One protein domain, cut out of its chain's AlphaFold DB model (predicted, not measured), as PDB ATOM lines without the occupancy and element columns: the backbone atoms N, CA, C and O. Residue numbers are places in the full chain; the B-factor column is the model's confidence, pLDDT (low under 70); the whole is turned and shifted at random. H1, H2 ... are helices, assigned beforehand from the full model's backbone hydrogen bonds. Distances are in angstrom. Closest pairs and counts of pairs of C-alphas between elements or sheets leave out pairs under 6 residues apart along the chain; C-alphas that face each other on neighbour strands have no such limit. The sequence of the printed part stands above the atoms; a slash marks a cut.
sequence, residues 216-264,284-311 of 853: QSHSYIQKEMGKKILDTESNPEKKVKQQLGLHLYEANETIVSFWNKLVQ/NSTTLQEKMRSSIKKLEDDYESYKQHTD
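What this domain is: This is residues 216 to 264 and 284 to 311 of the 853 residues of the protein "DNA helicase" of methanogenic archaeon mixed culture ISO4-G1 (UniProt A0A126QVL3). What shape does this model make? A long helix, H4, makes the long axis, and two shorter helices, H1 and H3, cross it on one side and also cross each other, so that the three centres form a triangle. A fourth, very short helix, H2, packs on residues 284 to 288 of H4. What is it built of? The printed part has 77 residues with four named helices, H1, H2, H3 and H4 in that order along the chain, and no named strand; its class is all helix, with the packing mostly crossed. How large is it? It is compact, with a radius of gyration of the C-alphas of 12.6 A, and elongated, spanning 39 by 24 by 17 A.

How they stand to each other: What does the first helix meet? H1, residues 219 to 232, touches H3, residues 248 to 264, at a steep tilt of 54 degrees, opposite ways; their closest C-alphas are those of Gly 226 and Asn 252, 5.7 A apart. H1 also touches H4, residues 284 to 310, at a steep tilt of 53 degrees, opposite ways; H4 touches it with residues 295 to 303 alone, and the closest C-alphas are those of Ile 229 and Ser 295, 6.4 A apart. Where is the short helix? H2, residues 240 to 244, is apart from H1 but touches H4, which touches it with residues 284 to 288 alone; the closest C-alphas, those of Leu 244 and Leu 288, are 5.7 A apart. H2 and H3 only just touch, and only at the corner by their link, with 3 pairs of C-alphas within 8 A, the closest being those of Val 240 and Leu 248 at 6.3 A. How do the two longest helices meet? H3, with residues 255 to 259 alone, touches residues 292 to 296 of H4 at a steep tilt of 63 degrees, the same way; the closest C-alphas, of Trp 259 and Ile 296, are 6.2 A apart. Are the helix backbones complete? In H1, H2, H3 and H4 every O i to N i+4 pair is within hydrogen-bond range.

Where its parts are: Where do the first helices run? H1 begins with C-alpha 219 at (-52.210, 23.969, 16.762) and measures 20.1 A from first to last C-alpha; H2 measures 6.0 A. Where are the longer ones? H3 measures 24.0 A, and H4 measures 37.7 A and ends with C-alpha 310 at (-50.100, 9.481, 15.790).

The domain as a whole: Is there a cut? Residues 265 to 283 are not printed, and C-alphas 264 and 284 are 28.0 A apart across the gap. Which links are printed whole? H1 to H2 is a short link and H2 to H3 a tight one. Where is confidence low? The mean pLDDT of the printed part is 79.5, and residue 217 and residues 234 to 246 are under 70.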
ATOM      1  N   GLN A 216     -57.708  15.811  17.050       74.69
ATOM      2  CA  GLN A 216     -56.870  16.704  17.851       74.69
ATOM      3  C   GLN A 216     -56.695  18.057  17.149       74.69
ATOM      4  O   GLN A 216     -56.778  18.154  15.931       74.69
ATOM      5  N   SER A 217     -56.462  19.136  17.906       68.75
ATOM      6  CA  SER A 217     -56.368  20.485  17.322       68.75
ATOM      7  C   SER A 217     -55.065  20.745  16.572       68.75
ATOM      8  O   SER A 217     -55.017  21.664  15.766       68.75
ATOM      9  N   HIS A 218     -53.993  20.019  16.905       78.56
ATOM     10  CA  HIS A 218     -52.643  20.140  16.334       78.56
ATOM     11  C   HIS A 218     -52.022  21.557  16.265       78.56
ATOM     12  O   HIS A 218     -50.914  21.731  15.765       78.56
ATOM     13  N   SER A 219     -52.654  22.573  16.851       73.00
ATOM     14  CA  SER A 219     -52.210  23.969  16.762       73.00
ATOM     15  C   SER A 219     -50.827  24.207  17.373       73.00
ATOM     16  O   SER A 219     -50.033  24.986  16.848       73.00
ATOM     17  N   TYR A 220     -50.509  23.517  18.471       75.19
ATOM     18  CA  TYR A 220     -49.178  23.565  19.076       75.19
ATOM     19  C   TYR A 220     -48.125  22.894  18.188       75.19
ATOM     20  O   TYR A 220     -47.083  23.491  17.921       75.19
ATOM     21  N   ILE A 221     -48.404  21.679  17.696       80.50
ATOM     22  CA  ILE A 221     -47.425  20.932  16.900       80.50
ATOM     23  C   ILE A 221     -47.119  21.648  15.580       80.50
ATOM     24  O   ILE A 221     -45.958  21.711  15.196       80.50
ATOM     25  N   GLN A 222     -48.106  22.300  14.961       84.12
ATOM     26  CA  GLN A 222     -47.905  23.144  13.776       84.12
ATOM     27  C   GLN A 222     -46.944  24.304  14.041       84.12
ATOM     28  O   GLN A 222     -46.039  24.552  13.245       84.12
ATOM     29  N   LYS A 223     -47.107  25.005  15.172       82.69
ATOM     30  CA  LYS A 223     -46.211  26.105  15.563       82.69
ATOM     31  C   LYS A 223     -44.788  25.616  15.817       82.69
ATOM     32  O   LYS A 223     -43.842  26.290  15.412       82.69
ATOM     33  N   GLU A 224     -44.637  24.460  16.458       83.12
ATOM     34  CA  GLU A 224     -43.331  23.842  16.705       83.12
ATOM     35  C   GLU A 224     -42.676  23.330  15.414       83.12
ATOM     36  O   GLU A 224     -41.478  23.526  15.220       83.12
ATOM     37  N   MET A 225     -43.441  22.721  14.503       87.25
ATOM     38  CA  MET A 225     -42.966  22.297  13.181       87.25
ATOM     39  C   MET A 225     -42.508  23.492  12.350       87.25
ATOM     40  O   MET A 225     -41.379  23.494  11.867       87.25
ATOM     41  N   GLY A 226     -43.331  24.542  12.249       85.75
ATOM     42  CA  GLY A 226     -42.972  25.763  11.528       85.75
ATOM     43  C   GLY A 226     -41.693  26.404  12.074       85.75
ATOM     44  O   GLY A 226     -40.802  26.767  11.305       85.75
ATOM     45  N   LYS A 227     -41.532  26.430  13.404       85.62
ATOM     46  CA  LYS A 227     -40.305  26.896  14.056       85.62
ATOM     47  C   LYS A 227     -39.099  26.030  13.682       85.62
ATOM     48  O   LYS A 227     -38.090  26.572  13.246       85.62
ATOM     49  N   LYS A 228     -39.206  24.701  13.793       86.31
ATOM     50  CA  LYS A 228     -38.127  23.763  13.427       86.31
ATOM     51  C   LYS A 228     -37.723  23.888  11.960       86.31
ATOM     52  O   LYS A 228     -36.533  23.845  11.654       86.31
ATOM     53  N   ILE A 229     -38.690  24.043  11.056       86.06
ATOM     54  CA  ILE A 229     -38.449  24.228   9.621       86.06
ATOM     55  C   ILE A 229     -37.671  25.522   9.392       86.06
ATOM     56  O   ILE A 229     -36.614  25.492   8.762       86.06
ATOM     57  N   LEU A 230     -38.137  26.630   9.968       81.12
ATOM     58  CA  LEU A 230     -37.457  27.916   9.865       81.12
ATOM     59  C   LEU A 230     -36.049  27.882  10.464       81.12
ATOM     60  O   LEU A 230     -35.134  28.421   9.846       81.12
ATOM     61  N   ASP A 231     -35.858  27.230  11.611       80.12
ATOM     62  CA  ASP A 231     -34.549  27.073  12.253       80.12
ATOM     63  C   ASP A 231     -33.593  26.244  11.379       80.12
ATOM     64  O   ASP A 231     -32.448  26.638  11.170       80.12
ATOM     65  N   THR A 232     -34.070  25.129  10.813       77.25
ATOM     66  CA  THR A 232     -33.257  24.224   9.976       77.25
ATOM     67  C   THR A 232     -32.845  24.873   8.661       77.25
ATOM     68  O   THR A 232     -31.751  24.638   8.156       77.25
ATOM     69  N   GLU A 233     -33.738  25.659   8.067       71.75
ATOM     70  CA  GLU A 233     -33.473  26.288   6.785       71.75
ATOM     71  C   GLU A 233     -32.852  27.697   6.913       71.75
ATOM     72  O   GLU A 233     -32.628  28.357   5.894       71.75
ATOM     73  N   SER A 234     -32.632  28.208   8.127       67.44
ATOM     74  CA  SER A 234     -31.934  29.479   8.359       67.44
ATOM     75  C   SER A 234     -30.428  29.250   8.417       67.44
ATOM     76  O   SER A 234     -29.956  28.291   9.021       67.44
ATOM     77  N   ASN A 235     -29.636  30.149   7.828       64.62
ATOM     78  CA  ASN A 235     -28.182  30.064   7.965       64.62
ATOM     79  C   ASN A 235     -27.777  30.418   9.418       64.62
ATOM     80  O   ASN A 235     -28.086  31.536   9.846       64.62
ATOM     81  N   PRO A 236     -27.074  29.541  10.162       61.25
ATOM     82  CA  PRO A 236     -26.670  29.803  11.547       61.25
ATOM     83  C   PRO A 236     -25.720  31.006  11.706       61.25
ATOM     84  O   PRO A 236     -25.614  31.559  12.798       61.25
ATOM     85  N   GLU A 237     -25.061  31.454  10.633       51.00
ATOM     86  CA  GLU A 237     -24.084  32.550  10.659       51.00
ATOM     87  C   GLU A 237     -24.683  33.951  10.433       51.00
ATOM     88  O   GLU A 237     -23.992  34.954  10.624       51.00
ATOM     89  N   LYS A 238     -25.963  34.076  10.043       58.28
ATOM     90  CA  LYS A 238     -26.623  35.386   9.850       58.28
ATOM     91  C   LYS A 238     -27.879  35.500  10.706       58.28
ATOM     92  O   LYS A 238     -28.628  34.542  10.855       58.28
ATOM     93  N   LYS A 239     -28.190  36.699  11.210       58.41
ATOM     94  CA  LYS A 239     -29.434  36.917  11.974       58.41
ATOM     95  C   LYS A 239     -30.652  36.636  11.084       58.41
ATOM     96  O   LYS A 239     -30.712  37.159   9.977       58.41
ATOM     97  N   VAL A 240     -31.649  35.904  11.589       60.47
ATOM     98  CA  VAL A 240     -32.903  35.562  10.871       60.47
ATOM     99  C   VAL A 240     -33.561  36.795  10.234       60.47
ATOM    100  O   VAL A 240     -33.951  36.766   9.071       60.47
ATOM    101  N   LYS A 241     -33.548  37.934  10.938       62.09
ATOM    102  CA  LYS A 241     -34.042  39.223  10.427       62.09
ATOM    103  C   LYS A 241     -33.317  39.728   9.173       62.09
ATOM    104  O   LYS A 241     -33.932  40.357   8.327       62.09
ATOM    105  N   GLN A 242     -32.021  39.457   9.039       58.34
ATOM    106  CA  GLN A 242     -31.236  39.838   7.860       58.34
ATOM    107  C   GLN A 242     -31.471  38.898   6.668       58.34
ATOM    108  O   GLN A 242     -31.095  39.244   5.556       58.34
ATOM    109  N   GLN A 243     -32.053  37.716   6.900       62.75
ATOM    110  CA  GLN A 243     -32.340  36.717   5.865       62.75
ATOM    111  C   GLN A 243     -33.797  36.777   5.393       62.75
ATOM    112  O   GLN A 243     -34.064  36.589   4.214       62.75
ATOM    113  N   LEU A 244     -34.733  37.033   6.312       62.34
ATOM    114  CA  LEU A 244     -36.176  36.978   6.059       62.34
ATOM    115  C   LEU A 244     -36.858  38.351   6.074       62.34
ATOM    116  O   LEU A 244     -38.052  38.430   5.818       62.34
ATOM    117  N   GLY A 245     -36.154  39.414   6.477       64.19
ATOM    118  CA  GLY A 245     -36.757  40.711   6.819       64.19
ATOM    119  C   GLY A 245     -37.513  40.707   8.159       64.19
ATOM    120  O   GLY A 245     -37.681  41.748   8.781       64.19
ATOM    121  N   LEU A 246     -37.886  39.532   8.676       69.19
ATOM    122  CA  LEU A 246     -38.762  39.360   9.841       69.19
ATOM    123  C   LEU A 246     -38.056  38.737  11.047       69.19
ATOM    124  O   LEU A 246     -37.055  38.026  10.918       69.19
ATOM    125  N   HIS A 247     -38.595  38.964  12.249       74.50
ATOM    126  CA  HIS A 247     -38.215  38.155  13.408       74.50
ATOM    127  C   HIS A 247     -38.736  36.716  13.249       74.50
ATOM    128  O   HIS A 247     -39.780  36.491  12.643       74.50
ATOM    129  N   LEU A 248     -38.026  35.734  13.822       73.81
ATOM    130  CA  LEU A 248     -38.365  34.307  13.691       73.81
ATOM    131  C   LEU A 248     -39.817  34.001  14.095       73.81
ATOM    132  O   LEU A 248     -40.491  33.237  13.412       73.81
ATOM    133  N   TYR A 249     -40.310  34.617  15.176       75.69
ATOM    134  CA  TYR A 249     -41.691  34.414  15.617       75.69
ATOM    135  C   TYR A 249     -42.707  34.985  14.611       75.69
ATOM    136  O   TYR A 249     -43.687  34.312  14.320       75.69
ATOM    137  N   GLU A 250     -42.446  36.169  14.034       75.69
ATOM    138  CA  GLU A 250     -43.314  36.809  13.027       75.69
ATOM    139  C   GLU A 250     -43.372  35.951  11.754       75.69
ATOM    140  O   GLU A 250     -44.445  35.723  11.196       75.69
ATOM    141  N   ALA A 251     -42.221  35.428  11.318       76.88
ATOM    142  CA  ALA A 251     -42.131  34.536  10.166       76.88
ATOM    143  C   ALA A 251     -42.885  33.218  10.405       76.88
ATOM    144  O   ALA A 251     -43.634  32.774   9.536       76.88
ATOM    145  N   ASN A 252     -42.730  32.623  11.594       82.62
ATOM    146  CA  ASN A 252     -43.425  31.392  11.963       82.62
ATOM    147  C   ASN A 252     -44.945  31.589  11.999       82.62
ATOM    148  O   ASN A 252     -45.682  30.811  11.401       82.62
ATOM    149  N   GLU A 253     -45.419  32.652  12.656       81.00
ATOM    150  CA  GLU A 253     -46.849  32.968  12.700       81.00
ATOM    151  C   GLU A 253     -47.420  33.212  11.304       81.00
ATOM    152  O   GLU A 253     -48.499  32.710  10.995       81.00
ATOM    153  N   THR A 254     -46.678  33.904  10.437       79.75
ATOM    154  CA  THR A 254     -47.099  34.158   9.053       79.75
ATOM    155  C   THR A 254     -47.226  32.854   8.264       79.75
ATOM    156  O   THR A 254     -48.273  32.604   7.673       79.75
ATOM    157  N   ILE A 255     -46.208  31.986   8.292       84.50
ATOM    158  CA  ILE A 255     -46.212  30.710   7.554       84.50
ATOM    159  C   ILE A 255     -47.321  29.783   8.049       84.50
ATOM    160  O   ILE A 255     -48.091  29.269   7.239       84.50
ATOM    161  N   VAL A 256     -47.441  29.599   9.367       85.19
ATOM    162  CA  VAL A 256     -48.476  28.738   9.955       85.19
ATOM    163  C   VAL A 256     -49.868  29.303   9.669       85.19
ATOM    164  O   VAL A 256     -50.771  28.555   9.295       85.19
ATOM    165  N   SER A 257     -50.059  30.624   9.768       83.50
ATOM    166  CA  SER A 257     -51.331  31.262   9.415       83.50
ATOM    167  C   SER A 257     -51.672  31.101   7.934       83.50
ATOM    168  O   SER A 257     -52.845  30.941   7.597       83.50
ATOM    169  N   PHE A 258     -50.679  31.171   7.048       85.38
ATOM    170  CA  PHE A 258     -50.874  31.016   5.610       85.38
ATOM    171  C   PHE A 258     -51.246  29.577   5.273       85.38
ATOM    172  O   PHE A 258     -52.239  29.356   4.584       85.38
ATOM    173  N   TRP A 259     -50.514  28.609   5.823       88.50
ATOM    174  CA  TRP A 259     -50.822  27.193   5.673       88.50
ATOM    175  C   TRP A 259     -52.229  26.857   6.185       88.50
ATOM    176  O   TRP A 259     -53.033  26.307   5.434       88.50
ATOM    177  N   ASN A 260     -52.591  27.312   7.391       84.94
ATOM    178  CA  ASN A 260     -53.938  27.128   7.944       84.94
ATOM    179  C   ASN A 260     -55.031  27.693   7.025       84.94
ATOM    180  O   ASN A 260     -56.085  27.077   6.880       84.94
ATOM    181  N   LYS A 261     -54.783  28.828   6.356       84.00
ATOM    182  CA  LYS A 261     -55.727  29.400   5.385       84.00
ATOM    183  C   LYS A 261     -55.896  28.510   4.147       84.00
ATOM    184  O   LYS A 261     -57.014  28.380   3.658       84.00
ATOM    185  N   LEU A 262     -54.826  27.885   3.649       86.88
ATOM    186  CA  LEU A 262     -54.898  26.934   2.529       86.88
ATOM    187  C   LEU A 262     -55.688  25.678   2.911       86.88
ATOM    188  O   LEU A 262     -56.574  25.255   2.164       86.88
ATOM    189  N   VAL A 263     -55.415  25.135   4.099       84.75
ATOM    190  CA  VAL A 263     -56.118  23.973   4.656       84.75
ATOM    191  C   VAL A 263     -57.601  24.276   4.867       84.75
ATOM    192  O   VAL A 263     -58.450  23.483   4.472       84.75
ATOM    193  N   GLN A 264     -57.937  25.450   5.407       82.69
ATOM    194  CA  GLN A 264     -59.320  25.886   5.627       82.69
ATOM    195  C   GLN A 264     -60.132  25.987   4.325       82.69
ATOM    196  O   GLN A 264     -61.333  25.714   4.310       82.69
ATOM    197  N   ASN A 284     -35.811  41.188  -1.509       79.12
ATOM    198  CA  ASN A 284     -36.269  40.757  -0.188       79.12
ATOM    199  C   ASN A 284     -37.625  40.054  -0.300       79.12
ATOM    200  O   ASN A 284     -37.811  38.991   0.292       79.12
ATOM    201  N   SER A 285     -38.535  40.586  -1.123       83.00
ATOM    202  CA  SER A 285     -39.805  39.931  -1.441       83.00
ATOM    203  C   SER A 285     -39.590  38.593  -2.148       83.00
ATOM    204  O   SER A 285     -40.256  37.622  -1.795       83.00
ATOM    205  N   THR A 286     -38.640  38.503  -3.090       84.75
ATOM    206  CA  THR A 286     -38.285  37.225  -3.740       84.75
ATOM    207  C   THR A 286     -37.825  36.195  -2.713       84.75
ATOM    208  O   THR A 286     -38.348  35.083  -2.673       84.75
ATOM    209  N   THR A 287     -36.899  36.592  -1.835       82.06
ATOM    210  CA  THR A 287     -36.349  35.717  -0.791       82.06
ATOM    211  C   THR A 287     -37.444  35.216   0.153       82.06
ATOM    212  O   THR A 287     -37.527  34.020   0.435       82.06
ATOM    213  N   LEU A 288     -38.323  36.113   0.616       80.44
ATOM    214  CA  LEU A 288     -39.436  35.755   1.492       80.44
ATOM    215  C   LEU A 288     -40.435  34.824   0.787       80.44
ATOM    216  O   LEU A 288     -40.868  33.843   1.383       80.44
ATOM    217  N   GLN A 289     -40.769  35.084  -0.481       86.62
ATOM    218  CA  GLN A 289     -41.683  34.247  -1.265       86.62
ATOM    219  C   GLN A 289     -41.151  32.824  -1.458       86.62
ATOM    220  O   GLN A 289     -41.876  31.859  -1.214       86.62
ATOM    221  N   GLU A 290     -39.892  32.682  -1.876       85.81
ATOM    222  CA  GLU A 290     -39.251  31.374  -2.038       85.81
ATOM    223  C   GLU A 290     -39.225  30.608  -0.718       85.81
ATOM    224  O   GLU A 290     -39.564  29.422  -0.684       85.81
ATOM    225  N   LYS A 291     -38.919  31.313   0.379       83.31
ATOM    226  CA  LYS A 291     -38.909  30.732   1.715       83.31
ATOM    227  C   LYS A 291     -40.280  30.263   2.172       83.31
ATOM    228  O   LYS A 291     -40.415  29.144   2.654       83.31
ATOM    229  N   MET A 292     -41.303  31.104   2.023       84.62
ATOM    230  CA  MET A 292     -42.674  30.741   2.372       84.62
ATOM    231  C   MET A 292     -43.111  29.513   1.579       84.62
ATOM    232  O   MET A 292     -43.641  28.571   2.161       84.62
ATOM    233  N   ARG A 293     -42.829  29.476   0.272       87.69
ATOM    234  CA  ARG A 293     -43.177  28.341  -0.587       87.69
ATOM    235  C   ARG A 293     -42.483  27.048  -0.150       87.69
ATOM    236  O   ARG A 293     -43.148  26.014  -0.083       87.69
ATOM    237  N   SER A 294     -41.179  27.082   0.143       88.00
ATOM    238  CA  SER A 294     -40.447  25.890   0.600       88.00
ATOM    239  C   SER A 294     -40.912  25.434   1.982       88.00
ATOM    240  O   SER A 294     -41.184  24.249   2.171       88.00
ATOM    241  N   SER A 295     -41.084  26.377   2.913       88.94
ATOM    242  CA  SER A 295     -41.504  26.099   4.286       88.94
ATOM    243  C   SER A 295     -42.928  25.544   4.353       88.94
ATOM    244  O   SER A 295     -43.152  24.581   5.076       88.94
ATOM    245  N   ILE A 296     -43.876  26.086   3.577       89.81
ATOM    246  CA  ILE A 296     -45.257  25.573   3.496       89.81
ATOM    247  C   ILE A 296     -45.270  24.140   2.960       89.81
ATOM    248  O   ILE A 296     -45.954  23.291   3.520       89.81
ATOM    249  N   LYS A 297     -44.492  23.854   1.907       89.44
ATOM    250  CA  LYS A 297     -44.393  22.498   1.355       89.44
ATOM    251  C   LYS A 297     -43.833  21.515   2.385       89.44
ATOM    252  O   LYS A 297     -44.417  20.463   2.599       89.44
ATOM    253  N   LYS A 298     -42.726  21.875   3.040       90.06
ATOM    254  CA  LYS A 298     -42.106  21.023   4.058       90.06
ATOM    255  C   LYS A 298     -43.019  20.818   5.267       90.06
ATOM    256  O   LYS A 298     -43.066  19.723   5.807       90.06
ATOM    257  N   LEU A 299     -43.767  21.850   5.661       90.56
ATOM    258  CA  LEU A 299     -44.745  21.756   6.738       90.56
ATOM    259  C   LEU A 299     -45.874  20.786   6.379       90.56
ATOM    260  O   LEU A 299     -46.245  19.992   7.232       90.56
ATOM    261  N   GLU A 300     -46.367  20.792   5.136       90.31
ATOM    262  CA  GLU A 300     -47.346  19.802   4.657       90.31
ATOM    263  C   GLU A 300     -46.794  18.369   4.750       90.31
ATOM    264  O   GLU A 300     -47.462  17.494   5.298       90.31
ATOM    265  N   ASP A 301     -45.565  18.141   4.276       89.50
ATOM    266  CA  ASP A 301     -44.922  16.817   4.265       89.50
ATOM    267  C   ASP A 301     -44.649  16.287   5.696       89.50
ATOM    268  O   ASP A 301     -44.959  15.134   6.028       89.50
ATOM    269  N   ASP A 302     -44.096  17.137   6.572       90.25
ATOM    270  CA  ASP A 302     -43.807  16.806   7.977       90.25
ATOM    271  C   ASP A 302     -45.107  16.549   8.760       90.25
ATOM    272  O   ASP A 302     -45.179  15.645   9.601       90.25
ATOM    273  N   TYR A 303     -46.155  17.327   8.475       89.88
ATOM    274  CA  TYR A 303     -47.450  17.196   9.127       89.88
ATOM    275  C   TYR A 303     -48.213  15.945   8.670       89.88
ATOM    276  O   TYR A 303     -48.782  15.243   9.507       89.88
ATOM    277  N   GLU A 304     -48.175  15.604   7.379       86.81
ATOM    278  CA  GLU A 304     -48.722  14.343   6.859       86.81
ATOM    279  C   GLU A 304     -48.088  13.136   7.556       86.81
ATOM    280  O   GLU A 304     -48.790  12.249   8.048       86.81
ATOM    281  N   SER A 305     -46.760  13.153   7.694       87.81
ATOM    282  CA  SER A 305     -46.025  12.116   8.418       87.81
ATOM    283  C   SER A 305     -46.486  12.026   9.875       87.81
ATOM    284  O   SER A 305     -46.746  10.935  10.381       87.81
ATOM    285  N   TYR A 306     -46.637  13.160  10.562       87.88
ATOM    286  CA  TYR A 306     -47.103  13.192  11.949       87.88
ATOM    287  C   TYR A 306     -48.509  12.600  12.126       87.88
ATOM    288  O   TYR A 306     -48.714  11.815  13.058       87.88
ATOM    289  N   LYS A 307     -49.461  12.919  11.234       87.12
ATOM    290  CA  LYS A 307     -50.830  12.370  11.278       87.12
ATOM    291  C   LYS A 307     -50.828  10.843  11.240       87.12
ATOM    292  O   LYS A 307     -51.500  10.209  12.049       87.12
ATOM    293  N   GLN A 308     -50.026  10.261  10.348       81.12
ATOM    294  CA  GLN A 308     -49.914   8.808  10.190       81.12
ATOM    295  C   GLN A 308     -49.275   8.137  11.415       81.12
ATOM    296  O   GLN A 308     -49.733   7.086  11.850       81.12
ATOM    297  N   HIS A 309     -48.249   8.749  12.015       84.38
ATOM    298  CA  HIS A 309     -47.577   8.179  13.193       84.38
ATOM    299  C   HIS A 309     -48.424   8.239  14.467       84.38
ATOM    300  O   HIS A 309     -48.256   7.410  15.358       84.38
ATOM    301  N   THR A 310     -49.289   9.245  14.585       81.38
ATOM    302  CA  THR A 310     -50.100   9.481  15.790       81.38
ATOM    303  C   THR A 310     -51.532   8.969  15.670       81.38
ATOM    304  O   THR A 310     -52.278   9.075  16.641       81.38
ATOM    305  N   ASP A 311     -51.913   8.447  14.498       80.38
ATOM    306  CA  ASP A 311     -53.288   8.088  14.135       80.38
ATOM    307  C   ASP A 311     -54.291   9.183  14.545       80.38
ATOM    308  O   ASP A 311     -55.283   8.968  15.250       80.38
TER     309      ASP A 311